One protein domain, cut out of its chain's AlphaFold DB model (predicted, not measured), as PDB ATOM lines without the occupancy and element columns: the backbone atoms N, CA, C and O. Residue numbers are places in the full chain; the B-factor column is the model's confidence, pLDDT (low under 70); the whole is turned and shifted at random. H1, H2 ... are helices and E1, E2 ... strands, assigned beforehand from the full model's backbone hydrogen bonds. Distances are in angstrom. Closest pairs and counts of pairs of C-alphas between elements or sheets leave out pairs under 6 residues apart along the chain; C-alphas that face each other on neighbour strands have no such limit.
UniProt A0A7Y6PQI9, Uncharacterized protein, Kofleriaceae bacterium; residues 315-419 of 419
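This is residues 315 to 419 of the 419 residues of an uncharacterized protein of Kofleriaceae bacterium (UniProt A0A7Y6PQI9). One twisted sheet of five strands makes the body, with the short helix H1 packed across one face near the E3 edge, over E3 and E4, while a long loop, residues 336 to 350, joins E1 and E2 and the last residues, 411 to 419, run on beyond the end of E5. The sheet's order is E2 E1 E5 E4 E3, mixed, with E1 and E5 its parallel pair. The printed part has 105 residues, with five named strands and one named helix in the order E1 E2 H1 E3 E4 E5; under half of the residues are in named elements, and the class is mostly strand. The whole is only just loose, close to compact, with a radius of gyration of the C-alphas of 15.7 A, and elongated, with spans of 54 by 31 by 27 A.

E2, residues 351 to 358, is 21.6 A long from first to last C-alpha. E1, residues 328 to 335, is 22.5 A long and begins at C-alpha 328 at (116.365, 222.607, 275.688). E5, residues 400 to 410, is the longest strand, 30.0 A, and ends at C-alpha 410 at (111.596, 204.270, 279.700). E4, residues 388 to 397, is 28.6 A long, and E3, residues 382 to 384, is 6.8 A long. H1, residues 368 to 377, is 14.9 A long and begins at C-alpha 368 at (122.513, 211.609, 284.986).

E1 and E5 are inner strands and parallel neighbours at 18 degrees, with N 331 and O 406 at 2.9 A. E2, an edge strand, forms a hairpin with E1, antiparallel at 161 degrees, with N 330 and O 356 within hydrogen-bond range at 2.8 A. E3, E4 and E5 form a meander, each strand the antiparallel neighbour of the one before. In the hairpin of E4 and E5, N 391 and O 407 are 2.8 A apart; in that of E3 and E4, N 390 and O 383 are 2.7 A apart. Residues 378 to 379 pair with residues 382 to 383 of E3, antiparallel. H1 is on the sheet at a height of 7.4 A, over E4 and E3, and on the local plane it runs across the strands at 79 degrees to E3. The closest C-alphas of H1 and E3 are those of Ala 374 and Arg 384, 4.5 A apart. In H1, 4 of 6 O i to N i+4 pairs and 7 of 7 O i to N i+3 pairs are within hydrogen-bond range. E2 and E4 are apart.

The two C-alphas farthest apart are those of Gly 398 and Pro 419, the chain's last residue, at 57.6 A. The printed part has no cut. The link from E1 to E2, 15 residues, is long. The mean pLDDT of the printed part is 91.9; residues 414 to 419 are under 70.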
ATOM      1  N   GLU A 315     128.102 224.056 292.383       91.19
ATOM      2  CA  GLU A 315     128.957 224.342 291.237       91.19
ATOM      3  C   GLU A 315     128.144 224.696 289.982       91.19
ATOM      4  O   GLU A 315     127.110 224.093 289.702       91.19
ATOM      5  N   PRO A 316     128.614 225.658 289.166       90.62
ATOM      6  CA  PRO A 316     127.930 226.007 287.931       90.62
ATOM      7  C   PRO A 316     128.017 224.869 286.906       90.62
ATOM      8  O   PRO A 316     129.092 224.305 286.669       90.62
ATOM      9  N   SER A 317     126.891 224.610 286.241       93.38
ATOM     10  CA  SER A 317     126.792 223.676 285.119       93.38
ATOM     11  C   SER A 317     127.505 224.212 283.868       93.38
ATOM     12  O   SER A 317     127.411 225.395 283.517       93.38
ATOM     13  N   TYR A 318     128.192 223.316 283.154       95.44
ATOM     14  CA  TYR A 318     128.800 223.615 281.853       95.44
ATOM     15  C   TYR A 318     127.847 223.324 280.679       95.44
ATOM     16  O   TYR A 318     128.115 223.760 279.551       95.44
ATOM     17  N   LEU A 319     126.703 222.672 280.933       96.06
ATOM     18  CA  LEU A 319     125.647 222.379 279.957       96.06
ATOM     19  C   LEU A 319     125.133 223.626 279.239       96.06
ATOM     20  O   LEU A 319     124.803 223.567 278.053       96.06
ATOM     21  N   LEU A 320     125.160 224.783 279.905       94.62
ATOM     22  CA  LEU A 320     124.740 226.059 279.325       94.62
ATOM     23  C   LEU A 320     125.433 226.353 277.987       94.62
ATOM     24  O   LEU A 320     124.828 226.968 277.107       94.62
ATOM     25  N   GLY A 321     126.689 225.928 277.808       94.38
ATOM     26  CA  GLY A 321     127.437 226.099 276.560       94.38
ATOM     27  C   GLY A 321     126.908 225.265 275.388       94.38
ATOM     28  O   GLY A 321     127.119 225.639 274.240       94.38
ATOM     29  N   TYR A 322     126.199 224.173 275.669       97.06
ATOM     30  CA  TYR A 322     125.715 223.201 274.687       97.06
ATOM     31  C   TYR A 322     124.280 223.477 274.237       97.06
ATOM     32  O   TYR A 322     123.863 222.990 273.186       97.06
ATOM     33  N   VAL A 323     123.525 224.250 275.017       97.06
ATOM     34  CA  VAL A 323     122.087 224.464 274.828       97.06
ATOM     35  C   VAL A 323     121.810 225.784 274.084       97.06
ATOM     36  O   VAL A 323     122.437 226.812 274.374       97.06
ATOM     37  N   PRO A 324     120.861 225.813 273.125       96.44
ATOM     38  CA  PRO A 324     120.413 227.034 272.464       96.44
ATOM     39  C   PRO A 324     119.921 228.109 273.436       96.44
ATOM     40  O   PRO A 324     119.380 227.825 274.498       96.44
ATOM     41  N   LYS A 325     119.979 229.379 273.011       96.00
ATOM     42  CA  LYS A 325     119.448 230.513 273.798       96.00
ATOM     43  C   LYS A 325     117.981 230.351 274.212       96.00
ATOM     44  O   LYS A 325     117.595 230.886 275.239       96.00
ATOM     45  N   LYS A 326     117.186 229.646 273.401       96.12
ATOM     46  CA  LYS A 326     115.759 229.402 273.646       96.12
ATOM     47  C   LYS A 326     115.473 228.305 274.683       96.12
ATOM     48  O   LYS A 326     114.308 228.109 274.991       96.12
ATOM     49  N   GLY A 327     116.493 227.585 275.154       97.19
ATOM     50  CA  GLY A 327     116.330 226.425 276.029       97.19
ATOM     51  C   GLY A 327     116.495 225.077 275.322       97.19
ATOM     52  O   GLY A 327     116.800 225.022 274.122       97.19
ATOM     53  N   LEU A 328     116.303 224.010 276.099       98.19
ATOM     54  CA  LEU A 328     116.365 222.607 275.688       98.19
ATOM     55  C   LEU A 328     114.959 222.007 275.705       98.19
ATOM     56  O   LEU A 328     114.245 222.126 276.693       98.19
ATOM     57  N   GLU A 329     114.562 221.349 274.622       98.44
ATOM     58  CA  GLU A 329     113.349 220.535 274.613       98.44
ATOM     59  C   GLU A 329     113.653 219.182 275.268       98.44
ATOM     60  O   GLU A 329     114.430 218.395 274.731       98.44
ATOM     61  N   VAL A 330     113.082 218.925 276.439       97.81
ATOM     62  CA  VAL A 330     113.199 217.643 277.137       97.81
ATOM     63  C   VAL A 330     111.897 216.883 276.947       97.81
ATOM     64  O   VAL A 330     110.824 217.430 277.198       97.81
ATOM     65  N   VAL A 331     111.986 215.646 276.470       97.94
ATOM     66  CA  VAL A 331     110.829 214.775 276.254       97.94
ATOM     67  C   VAL A 331     111.003 213.525 277.097       97.94
ATOM     68  O   VAL A 331     111.984 212.814 276.917       97.94
ATOM     69  N   PHE A 332     110.068 213.262 278.001       97.38
ATOM     70  CA  PHE A 332     109.991 211.989 278.711       97.38
ATOM     71  C   PHE A 332     108.953 211.107 278.032       97.38
ATOM     72  O   PHE A 332     107.858 211.580 277.738       97.38
ATOM     73  N   VAL A 333     109.313 209.856 277.775       96.06
ATOM     74  CA  VAL A 333     108.412 208.826 277.262       96.06
ATOM     75  C   VAL A 333     108.334 207.751 278.329       96.06
ATOM     76  O   VAL A 333     109.290 206.999 278.513       96.06
ATOM     77  N   THR A 334     107.246 207.741 279.090       94.62
ATOM     78  CA  THR A 334     107.030 206.762 280.165       94.62
ATOM     79  C   THR A 334     106.361 205.518 279.612       94.62
ATOM     80  O   THR A 334     105.549 205.635 278.694       94.62
ATOM     81  N   TYR A 335     106.662 204.353 280.184       91.25
ATOM     82  CA  TYR A 335     106.063 203.081 279.779       91.25
ATOM     83  C   TYR A 335     105.183 202.508 280.894       91.25
ATOM     84  O   TYR A 335     105.665 202.249 281.998       91.25
ATOM     85  N   ASP A 336     103.910 202.245 280.595       90.69
ATOM     86  CA  ASP A 336     102.990 201.546 281.494       90.69
ATOM     87  C   ASP A 336     102.350 200.338 280.780       90.69
ATOM     88  O   ASP A 336     101.501 200.506 279.897       90.69
ATOM     89  N   PRO A 337     102.702 199.093 281.168       87.94
ATOM     90  CA  PRO A 337     102.155 197.892 280.541       87.94
ATOM     91  C   PRO A 337     100.653 197.701 280.796       87.94
ATOM     92  O   PRO A 337     100.040 196.845 280.157       87.94
ATOM     93  N   TYR A 338     100.071 198.438 281.744       89.31
ATOM     94  CA  TYR A 338      98.654 198.373 282.088       89.31
ATOM     95  C   TYR A 338      97.849 199.536 281.520       89.31
ATOM     96  O   TYR A 338      96.641 199.587 281.750       89.31
ATOM     97  N   ASN A 339      98.483 200.455 280.791       89.38
ATOM     98  CA  ASN A 339      97.745 201.521 280.145       89.38
ATOM     99  C   ASN A 339      96.868 200.950 279.014       89.38
ATOM    100  O   ASN A 339      97.303 200.122 278.212       89.38
ATOM    101  N   GLU A 340      95.597 201.354 279.009       91.19
ATOM    102  CA  GLU A 340      94.568 200.878 278.074       91.19
ATOM    103  C   GLU A 340      94.160 201.966 277.068       91.19
ATOM    104  O   GLU A 340      93.363 201.703 276.161       91.19
ATOM    105  N   THR A 341      94.686 203.187 277.218       89.69
ATOM    106  CA  THR A 341      94.363 204.339 276.375       89.69
ATOM    107  C   THR A 341      95.619 204.990 275.805       89.69
ATOM    108  O   THR A 341      96.607 205.209 276.494       89.69
ATOM    109  N   ASP A 342      95.558 205.315 274.514       89.94
ATOM    110  CA  ASP A 342      96.553 206.136 273.819       89.94
ATOM    111  C   ASP A 342      96.295 207.616 274.161       89.94
ATOM    112  O   ASP A 342      95.535 208.313 273.479       89.94
ATOM    113  N   ASP A 343      96.819 208.049 275.312       87.38
ATOM    114  CA  ASP A 343      96.520 209.356 275.913       87.38
ATOM    115  C   ASP A 343      97.153 210.533 275.152       87.38
ATOM    116  O   ASP A 343      96.645 211.659 275.220       87.38
ATOM    117  N   ASP A 344      98.244 210.298 274.421       86.81
ATOM    118  CA  ASP A 344      98.964 211.316 273.652       86.81
ATOM    119  C   ASP A 344      98.753 211.209 272.128       86.81
ATOM    120  O   ASP A 344      99.104 212.143 271.394       86.81
ATOM    121  N   GLY A 345      98.093 210.147 271.656       86.75
ATOM    122  CA  GLY A 345      97.738 209.929 270.257       86.75
ATOM    123  C   GLY A 345      98.914 209.483 269.387       86.75
ATOM    124  O   GLY A 345      98.890 209.741 268.176       86.75
ATOM    125  N   ASP A 346      99.959 208.898 269.978       84.75
ATOM    126  CA  ASP A 346     101.166 208.453 269.277       84.75
ATOM    127  C   ASP A 346     100.995 207.096 268.558       84.75
ATOM    128  O   ASP A 346     101.802 206.744 267.687       84.75
ATOM    129  N   GLY A 347      99.897 206.384 268.841       87.75
ATOM    130  CA  GLY A 347      99.568 205.073 268.291       87.75
ATOM    131  C   GLY A 347     100.074 203.874 269.103       87.75
ATOM    132  O   GLY A 347      99.889 202.741 268.643       87.75
ATOM    133  N   ASP A 348     100.675 204.085 270.274       87.88
ATOM    134  CA  ASP A 348     101.098 203.070 271.240       87.88
ATOM    135  C   ASP A 348     100.416 203.310 272.599       87.88
ATOM    136  O   ASP A 348     100.741 204.210 273.363       87.88
ATOM    137  N   ILE A 349      99.469 202.430 272.940       90.56
ATOM    138  CA  ILE A 349      98.683 202.529 274.179       90.56
ATOM    139  C   ILE A 349      99.527 202.415 275.456       90.56
ATOM    140  O   ILE A 349      99.016 202.703 276.532       90.56
ATOM    141  N   HIS A 350     100.777 201.949 275.378       89.94
ATOM    142  CA  HIS A 350     101.627 201.727 276.546       89.94
ATOM    143  C   HIS A 350     102.633 202.849 276.793       89.94
ATOM    144  O   HIS A 350     103.320 202.812 277.817       89.94
ATOM    145  N   THR A 351     102.728 203.835 275.901       91.12
ATOM    146  CA  THR A 351     103.640 204.969 276.056       91.12
ATOM    147  C   THR A 351     102.899 206.282 276.224       91.12
ATOM    148  O   THR A 351     101.781 206.453 275.759       91.12
ATOM    149  N   VAL A 352     103.521 207.216 276.946       93.38
ATOM    150  CA  VAL A 352     103.018 208.587 277.081       93.38
ATOM    151  C   VAL A 352     104.180 209.565 276.949       93.38
ATOM    152  O   VAL A 352     105.159 209.486 277.693       93.38
ATOM    153  N   HIS A 353     104.055 210.516 276.026       94.56
ATOM    154  CA  HIS A 353     105.030 211.556 275.734       94.56
ATOM    155  C   HIS A 353     104.720 212.855 276.489       94.56
ATOM    156  O   HIS A 353     103.719 213.534 276.253       94.56
ATOM    157  N   ALA A 354     105.659 213.288 277.326       95.06
ATOM    158  CA  ALA A 354     105.632 214.582 277.996       95.06
ATOM    159  C   ALA A 354     106.788 215.465 277.503       95.06
ATOM    160  O   ALA A 354     107.943 215.278 277.888       95.06
ATOM    161  N   ALA A 355     106.482 216.453 276.656       95.75
ATOM    162  CA  ALA A 355     107.462 217.399 276.119       95.75
ATOM    163  C   ALA A 355     107.448 218.739 276.871       95.75
ATOM    164  O   ALA A 355     106.417 219.402 276.967       95.75
ATOM    165  N   THR A 356     108.614 219.180 277.348       97.25
ATOM    166  CA  THR A 356     108.798 220.457 278.051       97.25
ATOM    167  C   THR A 356     109.967 221.237 277.453       97.25
ATOM    168  O   THR A 356     111.067 220.711 277.300       97.25
ATOM    169  N   LEU A 357     109.764 222.519 277.133       97.88
ATOM    170  CA  LEU A 357     110.862 223.425 276.785       97.88
ATOM    171  C   LEU A 357     111.437 224.031 278.069       97.88
ATOM    172  O   LEU A 357     110.848 224.949 278.635       97.88
ATOM    173  N   VAL A 358     112.589 223.529 278.506       97.75
ATOM    174  CA  VAL A 358     113.273 223.988 279.719       97.75
ATOM    175  C   VAL A 358     114.123 225.222 279.393       97.75
ATOM    176  O   VAL A 358     114.936 225.160 278.457       97.75
ATOM    177  N   PRO A 359     113.965 226.348 280.118       97.06
ATOM    178  CA  PRO A 359     114.806 227.530 279.954       97.06
ATOM    179  C   PRO A 359     116.294 227.199 280.058       97.06
ATOM    180  O   PRO A 359     116.710 226.301 280.786       97.06
ATOM    181  N   ARG A 360     117.125 227.928 279.306       95.50
ATOM    182  CA  ARG A 360     118.558 227.620 279.207       95.50
ATOM    183  C   ARG A 360     119.253 227.660 280.566       95.50
ATOM    184  O   ARG A 360     120.164 226.884 280.762       95.50
ATOM    185  N   ASP A 361     118.880 228.577 281.442       95.06
ATOM    186  CA  ASP A 361     119.448 228.771 282.778       95.06
ATOM    187  C   ASP A 361     118.918 227.794 283.838       95.06
ATOM    188  O   ASP A 361     119.499 227.712 284.915       95.06
ATOM    189  N   GLU A 362     117.873 227.029 283.518       95.12
ATOM    190  CA  GLU A 362     117.267 226.017 284.395       95.12
ATOM    191  C   GLU A 362     117.584 224.580 283.949       95.12
ATOM    192  O   GLU A 362     117.221 223.615 284.619       95.12
ATOM    193  N   VAL A 363     118.235 224.416 282.795       94.81
ATOM    194  CA  VAL A 363     118.467 223.105 282.192       94.81
ATOM    195  C   VAL A 363     119.485 222.284 282.982       94.81
ATOM    196  O   VAL A 363     120.584 222.745 283.289       94.81
ATOM    197  N   VAL A 364     119.128 221.028 283.233       94.88
ATOM    198  CA  VAL A 364     119.989 219.994 283.815       94.88
ATOM    199  C   VAL A 364     119.919 218.735 282.957       94.88
ATOM    200  O   VAL A 364     118.960 218.545 282.203       94.88
ATOM    201  N   LEU A 365     120.932 217.873 283.049       95.31
ATOM    202  CA  LEU A 365     120.863 216.544 282.446       95.31
ATOM    203  C   LEU A 365     119.951 215.645 283.300       95.31
ATOM    204  O   LEU A 365     120.250 215.442 284.478       95.31
ATOM    205  N   PRO A 366     118.846 215.115 282.745       94.88
ATOM    206  CA  PRO A 366     117.971 214.200 283.466       94.88
ATOM    207  C   PRO A 366     118.661 212.849 283.675       94.88
ATOM    208  O   PRO A 366     119.459 212.430 282.835       94.88
ATOM    209  N   GLU A 367     118.320 212.167 284.773       95.12
ATOM    210  CA  GLU A 367     118.750 210.788 285.057       95.12
ATOM    211  C   GLU A 367     120.264 210.571 284.872       95.12
ATOM    212  O   GLU A 367     120.693 209.602 284.250       95.12
ATOM    213  N   ILE A 368     121.091 211.506 285.363       95.69
ATOM    214  CA  ILE A 368     122.513 211.609 284.986       95.69
ATOM    215  C   ILE A 368     123.312 210.313 285.193       95.69
ATOM    216  O   ILE A 368     124.159 209.978 284.368       95.69
ATOM    217  N   GLU A 369     123.024 209.558 286.253       95.06
ATOM    218  CA  GLU A 369     123.678 208.275 286.528       95.06
ATOM    219  C   GLU A 369     123.355 207.231 285.454       95.06
ATOM    220  O   GLU A 369     124.240 206.515 284.981       95.06
ATOM    221  N   ASP A 370     122.091 207.165 285.041       95.62
ATOM    222  CA  ASP A 370     121.618 206.248 284.009       95.62
ATOM    223  C   ASP A 370     122.090 206.676 282.618       95.62
ATOM    224  O   ASP A 370     122.523 205.855 281.809       95.62
ATOM    225  N   LEU A 371     122.129 207.986 282.384       97.31
ATOM    226  CA  LEU A 371     122.678 208.576 281.176       97.31
ATOM    227  C   LEU A 371     124.169 208.249 280.998       97.31
ATOM    228  O   LEU A 371     124.601 207.924 279.891       97.31
ATOM    229  N   ILE A 372     124.960 208.303 282.075       96.69
ATOM    230  CA  ILE A 372     126.379 207.915 282.051       96.69
ATOM    231  C   ILE A 372     126.534 206.444 281.663       96.69
ATOM    232  O   ILE A 372     127.345 206.141 280.788       96.69
ATOM    233  N   ARG A 373     125.726 205.543 282.239       94.69
ATOM    234  CA  ARG A 373     125.723 204.123 281.849       94.69
ATOM    235  C   ARG A 373     125.350 203.947 280.377       94.69
ATOM    236  O   ARG A 373     126.039 203.236 279.649       94.69
ATOM    237  N   ALA A 374     124.320 204.658 279.914       96.38
ATOM    238  CA  ALA A 374     123.854 204.592 278.534       96.38
ATOM    239  C   ALA A 374     124.925 205.003 277.511       96.38
ATOM    240  O   ALA A 374     124.939 204.478 276.392       96.38
ATOM    241  N   PHE A 375     125.852 205.906 277.869       97.06
ATOM    242  CA  PHE A 375     126.916 206.339 276.959       97.06
ATOM    243  C   PHE A 375     127.859 205.211 276.511       97.06
ATOM    244  O   PHE A 375     128.469 205.320 275.444       97.06
ATOM    245  N   HIS A 376     127.949 204.111 277.264       93.94
ATOM    246  CA  HIS A 376     128.719 202.931 276.864       93.94
ATOM    247  C   HIS A 376     128.068 202.139 275.716       93.94
ATOM    248  O   HIS A 376     128.745 201.350 275.056       93.94
ATOM    249  N   HIS A 377     126.787 202.387 275.424       95.56
ATOM    250  CA  HIS A 377     125.995 201.653 274.434       95.56
ATOM    251  C   HIS A 377     125.323 202.587 273.413       95.56
ATOM    252  O   HIS A 377     124.160 202.407 273.045       95.56
ATOM    253  N   CYS A 378     126.044 203.605 272.934       96.19
ATOM    254  CA  CYS A 378     125.516 204.516 271.919       96.19
ATOM    255  C   CYS A 378     125.649 203.985 270.487       96.19
ATOM    256  O   CYS A 378     126.713 203.543 270.057       96.19
ATOM    257  N   THR A 379     124.594 204.180 269.696       96.50
ATOM    258  CA  THR A 379     124.612 204.092 268.234       96.50
ATOM    259  C   THR A 379     124.246 205.456 267.652       96.50
ATOM    260  O   THR A 379     123.084 205.860 267.618       96.50
ATOM    261  N   GLY A 380     125.255 206.207 267.200       96.44
ATOM    262  CA  GLY A 380     125.061 207.571 266.706       96.44
ATOM    263  C   GLY A 380     124.643 208.524 267.826       96.44
ATOM    264  O   GLY A 380     125.445 208.826 268.705       96.44
ATOM    265  N   THR A 381     123.407 209.022 267.774       97.81
ATOM    266  CA  THR A 381     122.838 209.956 268.763       97.81
ATOM    267  C   THR A 381     121.776 209.307 269.652       97.81
ATOM    268  O   THR A 381     120.971 210.012 270.255       97.81
ATOM    269  N   VAL A 382     121.748 207.976 269.709       98.12
ATOM    270  CA  VAL A 382     120.871 207.192 270.583       98.12
ATOM    271  C   VAL A 382     121.752 206.359 271.501       98.12
ATOM    272  O   VAL A 382     122.661 205.691 271.015       98.12
ATOM    273  N   CYS A 383     121.506 206.416 272.802       97.88
ATOM    274  CA  CYS A 383     122.266 205.715 273.834       97.88
ATOM    275  C   CYS A 383     121.299 204.946 274.724       97.88
ATOM    276  O   CYS A 383     120.210 205.442 274.988       97.88
ATOM    277  N   ARG A 384     121.667 203.751 275.178       96.25
ATOM    278  CA  ARG A 384     120.735 202.858 275.875       96.25
ATOM    279  C   ARG A 384     121.353 202.290 277.149       96.25
ATOM    280  O   ARG A 384     122.458 201.767 277.101       96.25
ATOM    281  N   SER A 385     120.654 202.408 278.267       94.38
ATOM    282  CA  SER A 385     120.915 201.662 279.499       94.38
ATOM    283  C   SER A 385     119.932 200.490 279.618       94.38
ATOM    284  O   SER A 385     119.175 200.208 278.683       94.38
ATOM    285  N   ASP A 386     119.953 199.795 280.755       87.94
ATOM    286  CA  ASP A 386     119.006 198.715 281.044       87.94
ATOM    287  C   ASP A 386     117.568 199.241 281.169       87.94
ATOM    288  O   ASP A 386     116.637 198.617 280.660       87.94
ATOM    289  N   ASP A 387     117.404 200.424 281.766       91.00
ATOM    290  CA  ASP A 387     116.094 200.992 282.093       91.00
ATOM    291  C   ASP A 387     115.616 202.042 281.084       91.00
ATOM    292  O   ASP A 387     114.416 202.309 281.002       91.00
ATOM    293  N   ARG A 388     116.527 202.688 280.337       95.31
ATOM    294  CA  ARG A 388     116.184 203.843 279.493       95.31
ATOM    295  C   ARG A 388     116.935 203.909 278.170       95.31
ATOM    296  O   ARG A 388     118.069 203.462 278.021       95.31
ATOM    297  N   GLU A 389     116.317 204.561 277.195       97.06
ATOM    298  CA  GLU A 389     116.946 205.012 275.957       97.06
ATOM    299  C   GLU A 389     116.967 206.546 275.901       97.06
ATOM    300  O   GLU A 389     115.953 207.216 276.070       97.06
ATOM    301  N   PHE A 390     118.138 207.115 275.631       98.38
ATOM    302  CA  PHE A 390     118.379 208.546 275.516       98.38
ATOM    303  C   PHE A 390     118.606 208.918 274.051       98.38
ATOM    304  O   PHE A 390     119.559 208.440 273.426       98.38
ATOM    305  N   ARG A 391     117.772 209.802 273.491       98.44
ATOM    306  CA  ARG A 391     117.899 210.275 272.101       98.44
ATOM    307  C   ARG A 391     118.275 211.748 272.067       98.44
ATOM    308  O   ARG A 391     117.536 212.619 272.525       98.44
ATOM    309  N   PHE A 392     119.415 212.040 271.459       98.50
ATOM    310  CA  PHE A 392     119.963 213.383 271.344       98.50
ATOM    311  C   PHE A 392     119.671 213.957 269.961       98.50
ATOM    312  O   PHE A 392     119.989 213.357 268.935       98.50
ATOM    313  N   THR A 393     119.118 215.167 269.916       98.44
ATOM    314  CA  THR A 393     118.954 215.916 268.667       98.44
ATOM    315  C   THR A 393     119.805 217.172 268.697       98.44
ATOM    316  O   THR A 393     119.567 218.094 269.483       98.44
ATOM    317  N   PHE A 394     120.750 217.253 267.765       98.19
ATOM    318  CA  PHE A 394     121.580 218.434 267.575       98.19
ATOM    319  C   PHE A 394     121.083 219.280 266.403       98.19
ATOM    320  O   PHE A 394     120.773 218.753 265.336       98.19
ATOM    321  N   LYS A 395     121.032 220.606 266.579       97.31
ATOM    322  CA  LYS A 395     120.686 221.552 265.506       97.31
ATOM    323  C   LYS A 395     121.842 222.520 265.242       97.31
ATOM    324  O   LYS A 395     122.460 222.987 266.200       97.31
ATOM    325  N   PRO A 396     122.136 222.848 263.972       95.62
ATOM    326  CA  PRO A 396     123.170 223.816 263.642       95.62
ATOM    327  C   PRO A 396     122.749 225.230 264.064       95.62
ATOM    328  O   PRO A 396     121.623 225.661 263.823       95.62
ATOM    329  N   SER A 397     123.677 225.971 264.660       94.56
ATOM    330  CA  SER A 397     123.529 227.369 265.055       94.56
ATOM    331  C   SER A 397     124.892 228.051 264.970       94.56
ATOM    332  O   SER A 397     125.837 227.641 265.635       94.56
ATOM    333  N   GLY A 398     125.026 229.073 264.122       89.81
ATOM    334  CA  GLY A 398     126.288 229.816 263.993       89.81
ATOM    335  C   GLY A 398     127.486 228.991 263.497       89.81
ATOM    336  O   GLY A 398     128.619 229.364 263.771       89.81
ATOM    337  N   GLY A 399     127.252 227.889 262.773       90.44
ATOM    338  CA  GLY A 399     128.310 226.998 262.274       90.44
ATOM    339  C   GLY A 399     128.704 225.867 263.231       90.44
ATOM    340  O   GLY A 399     129.627 225.117 262.931       90.44
ATOM    341  N   GLU A 400     127.997 225.720 264.351       95.25
ATOM    342  CA  GLU A 400     128.260 224.715 265.384       95.25
ATOM    343  C   GLU A 400     126.961 223.966 265.721       95.25
ATOM    344  O   GLU A 400     125.866 224.492 265.525       95.25
ATOM    345  N   LEU A 401     127.051 222.727 266.202       97.50
ATOM    346  CA  LEU A 401     125.893 221.979 266.697       97.50
ATOM    347  C   LEU A 401     125.544 222.399 268.128       97.50
ATOM    348  O   LEU A 401     126.434 222.560 268.952       97.50
ATOM    349  N   LEU A 402     124.257 222.521 268.446       97.56
ATOM    350  CA  LEU A 402     123.755 222.701 269.813       97.56
ATOM    351  C   LEU A 402     122.738 221.606 270.141       97.56
ATOM    352  O   LEU A 402     121.971 221.203 269.263       97.56
ATOM    353  N   LEU A 403     122.722 221.143 271.393       97.94
ATOM    354  CA  LEU A 403     121.759 220.165 271.899       97.94
ATOM    355  C   LEU A 403     120.382 220.825 271.990       97.94
ATOM    356  O   LEU A 403     120.131 221.649 272.864       97.94
ATOM    357  N   ALA A 404     119.511 220.514 271.034       97.94
ATOM    358  CA  ALA A 404     118.221 221.176 270.881       97.94
ATOM    359  C   ALA A 404     117.062 220.378 271.478       97.94
ATOM    360  O   ALA A 404     116.083 220.997 271.895       97.94
ATOM    361  N   LYS A 405     117.173 219.045 271.494       98.38
ATOM    362  CA  LYS A 405     116.217 218.140 272.134       98.38
ATOM    363  C   LYS A 405     116.950 216.958 272.778       98.38
ATOM    364  O   LYS A 405     117.897 216.441 272.177       98.38
ATOM    365  N   LEU A 406     116.500 216.555 273.962       98.44
ATOM    366  CA  LEU A 406     116.877 215.324 274.651       98.44
ATOM    367  C   LEU A 406     115.602 214.548 274.985       98.44
ATOM    368  O   LEU A 406     114.724 215.064 275.668       98.44
ATOM    369  N   GLU A 407     115.496 213.330 274.478       98.31
ATOM    370  CA  GLU A 407     114.390 212.420 274.767       98.31
ATOM    371  C   GLU A 407     114.877 211.313 275.698       98.31
ATOM    372  O   GLU A 407     115.954 210.766 275.461       98.31
ATOM    373  N   VAL A 408     114.106 211.015 276.737       98.00
ATOM    374  CA  VAL A 408     114.364 209.979 277.736       98.00
ATOM    375  C   VAL A 408     113.197 209.003 277.681       98.00
ATOM    376  O   VAL A 408     112.081 209.360 278.050       98.00
ATOM    377  N   VAL A 409     113.447 207.800 277.179       97.00
ATOM    378  CA  VAL A 409     112.436 206.768 276.941       97.00
ATOM    379  C   VAL A 409     112.615 205.658 277.960       97.00
ATOM    380  O   VAL A 409     113.664 205.024 277.976       97.00
ATOM    381  N   GLU A 410     111.616 205.418 278.797       95.25
ATOM    382  CA  GLU A 410     111.596 204.270 279.700       95.25
ATOM    383  C   GLU A 410     111.409 202.980 278.905       95.25
ATOM    384  O   GLU A 410     110.556 202.875 278.021       95.25
ATOM    385  N   LEU A 411     112.246 201.992 279.202       90.44
ATOM    386  CA  LEU A 411     112.174 200.680 278.588       90.44
ATOM    387  C   LEU A 411     111.253 199.770 279.410       90.44
ATOM    388  O   LEU A 411     111.208 199.870 280.636       90.44
ATOM    389  N   PRO A 412     110.529 198.843 278.759       85.69
ATOM    390  CA  PRO A 412     109.742 197.851 279.473       85.69
ATOM    391  C   PRO A 412     110.645 197.005 280.382       85.69
ATOM    392  O   PRO A 412     111.732 196.607 279.949       85.69
ATOM    393  N   PRO A 413     110.195 196.658 281.605       78.75
ATOM    394  CA  PRO A 413     110.982 195.833 282.506       78.75
ATOM    395  C   PRO A 413     111.272 194.477 281.863       78.75
ATOM    396  O   PRO A 413     110.393 193.842 281.265       78.75
ATOM    397  N   CYS A 414     112.510 194.013 282.011       67.88
ATOM    398  CA  CYS A 414     112.929 192.694 281.569       67.88
ATOM    399  C   CYS A 414     112.006 191.624 282.182       67.88
ATOM    400  O   CYS A 414     111.920 191.490 283.404       67.88
ATOM    401  N   LYS A 415     111.276 190.865 281.351       58.06
ATOM    402  CA  LYS A 415     110.419 189.777 281.845       58.06
ATOM    403  C   LYS A 415     111.306 188.709 282.480       58.06
ATOM    404  O   LYS A 415     112.068 188.048 281.775       58.06
ATOM    405  N   SER A 416     111.173 188.500 283.787       45.31
ATOM    406  CA  SER A 416     111.743 187.322 284.439       45.31
ATOM    407  C   SER A 416     111.228 186.070 283.719       45.31
ATOM    408  O   SER A 416     110.019 186.000 283.451       45.31
ATOM    409  N   PRO A 417     112.083 185.084 283.388       45.62
ATOM    410  CA  PRO A 417     111.587 183.793 282.937       45.62
ATOM    411  C   PRO A 417     110.592 183.285 283.985       45.62
ATOM    412  O   PRO A 417     110.868 183.311 285.185       45.62
ATOM    413  N   THR A 418     109.386 182.942 283.536       42.22
ATOM    414  CA  THR A 418     108.349 182.380 284.405       42.22
ATOM    415  C   THR A 418     108.921 181.109 285.048       42.22
ATOM    416  O   THR A 418     109.494 180.315 284.297       42.22
ATOM    417  N   PRO A 419     108.856 180.954 286.385       42.06
ATOM    418  CA  PRO A 419     109.485 179.836 287.089       42.06
ATOM    419  C   PRO A 419     108.942 178.469 286.669       42.06
ATOM    420  O   PRO A 419     107.750 178.394 286.275       42.06
TER     421      PRO A 419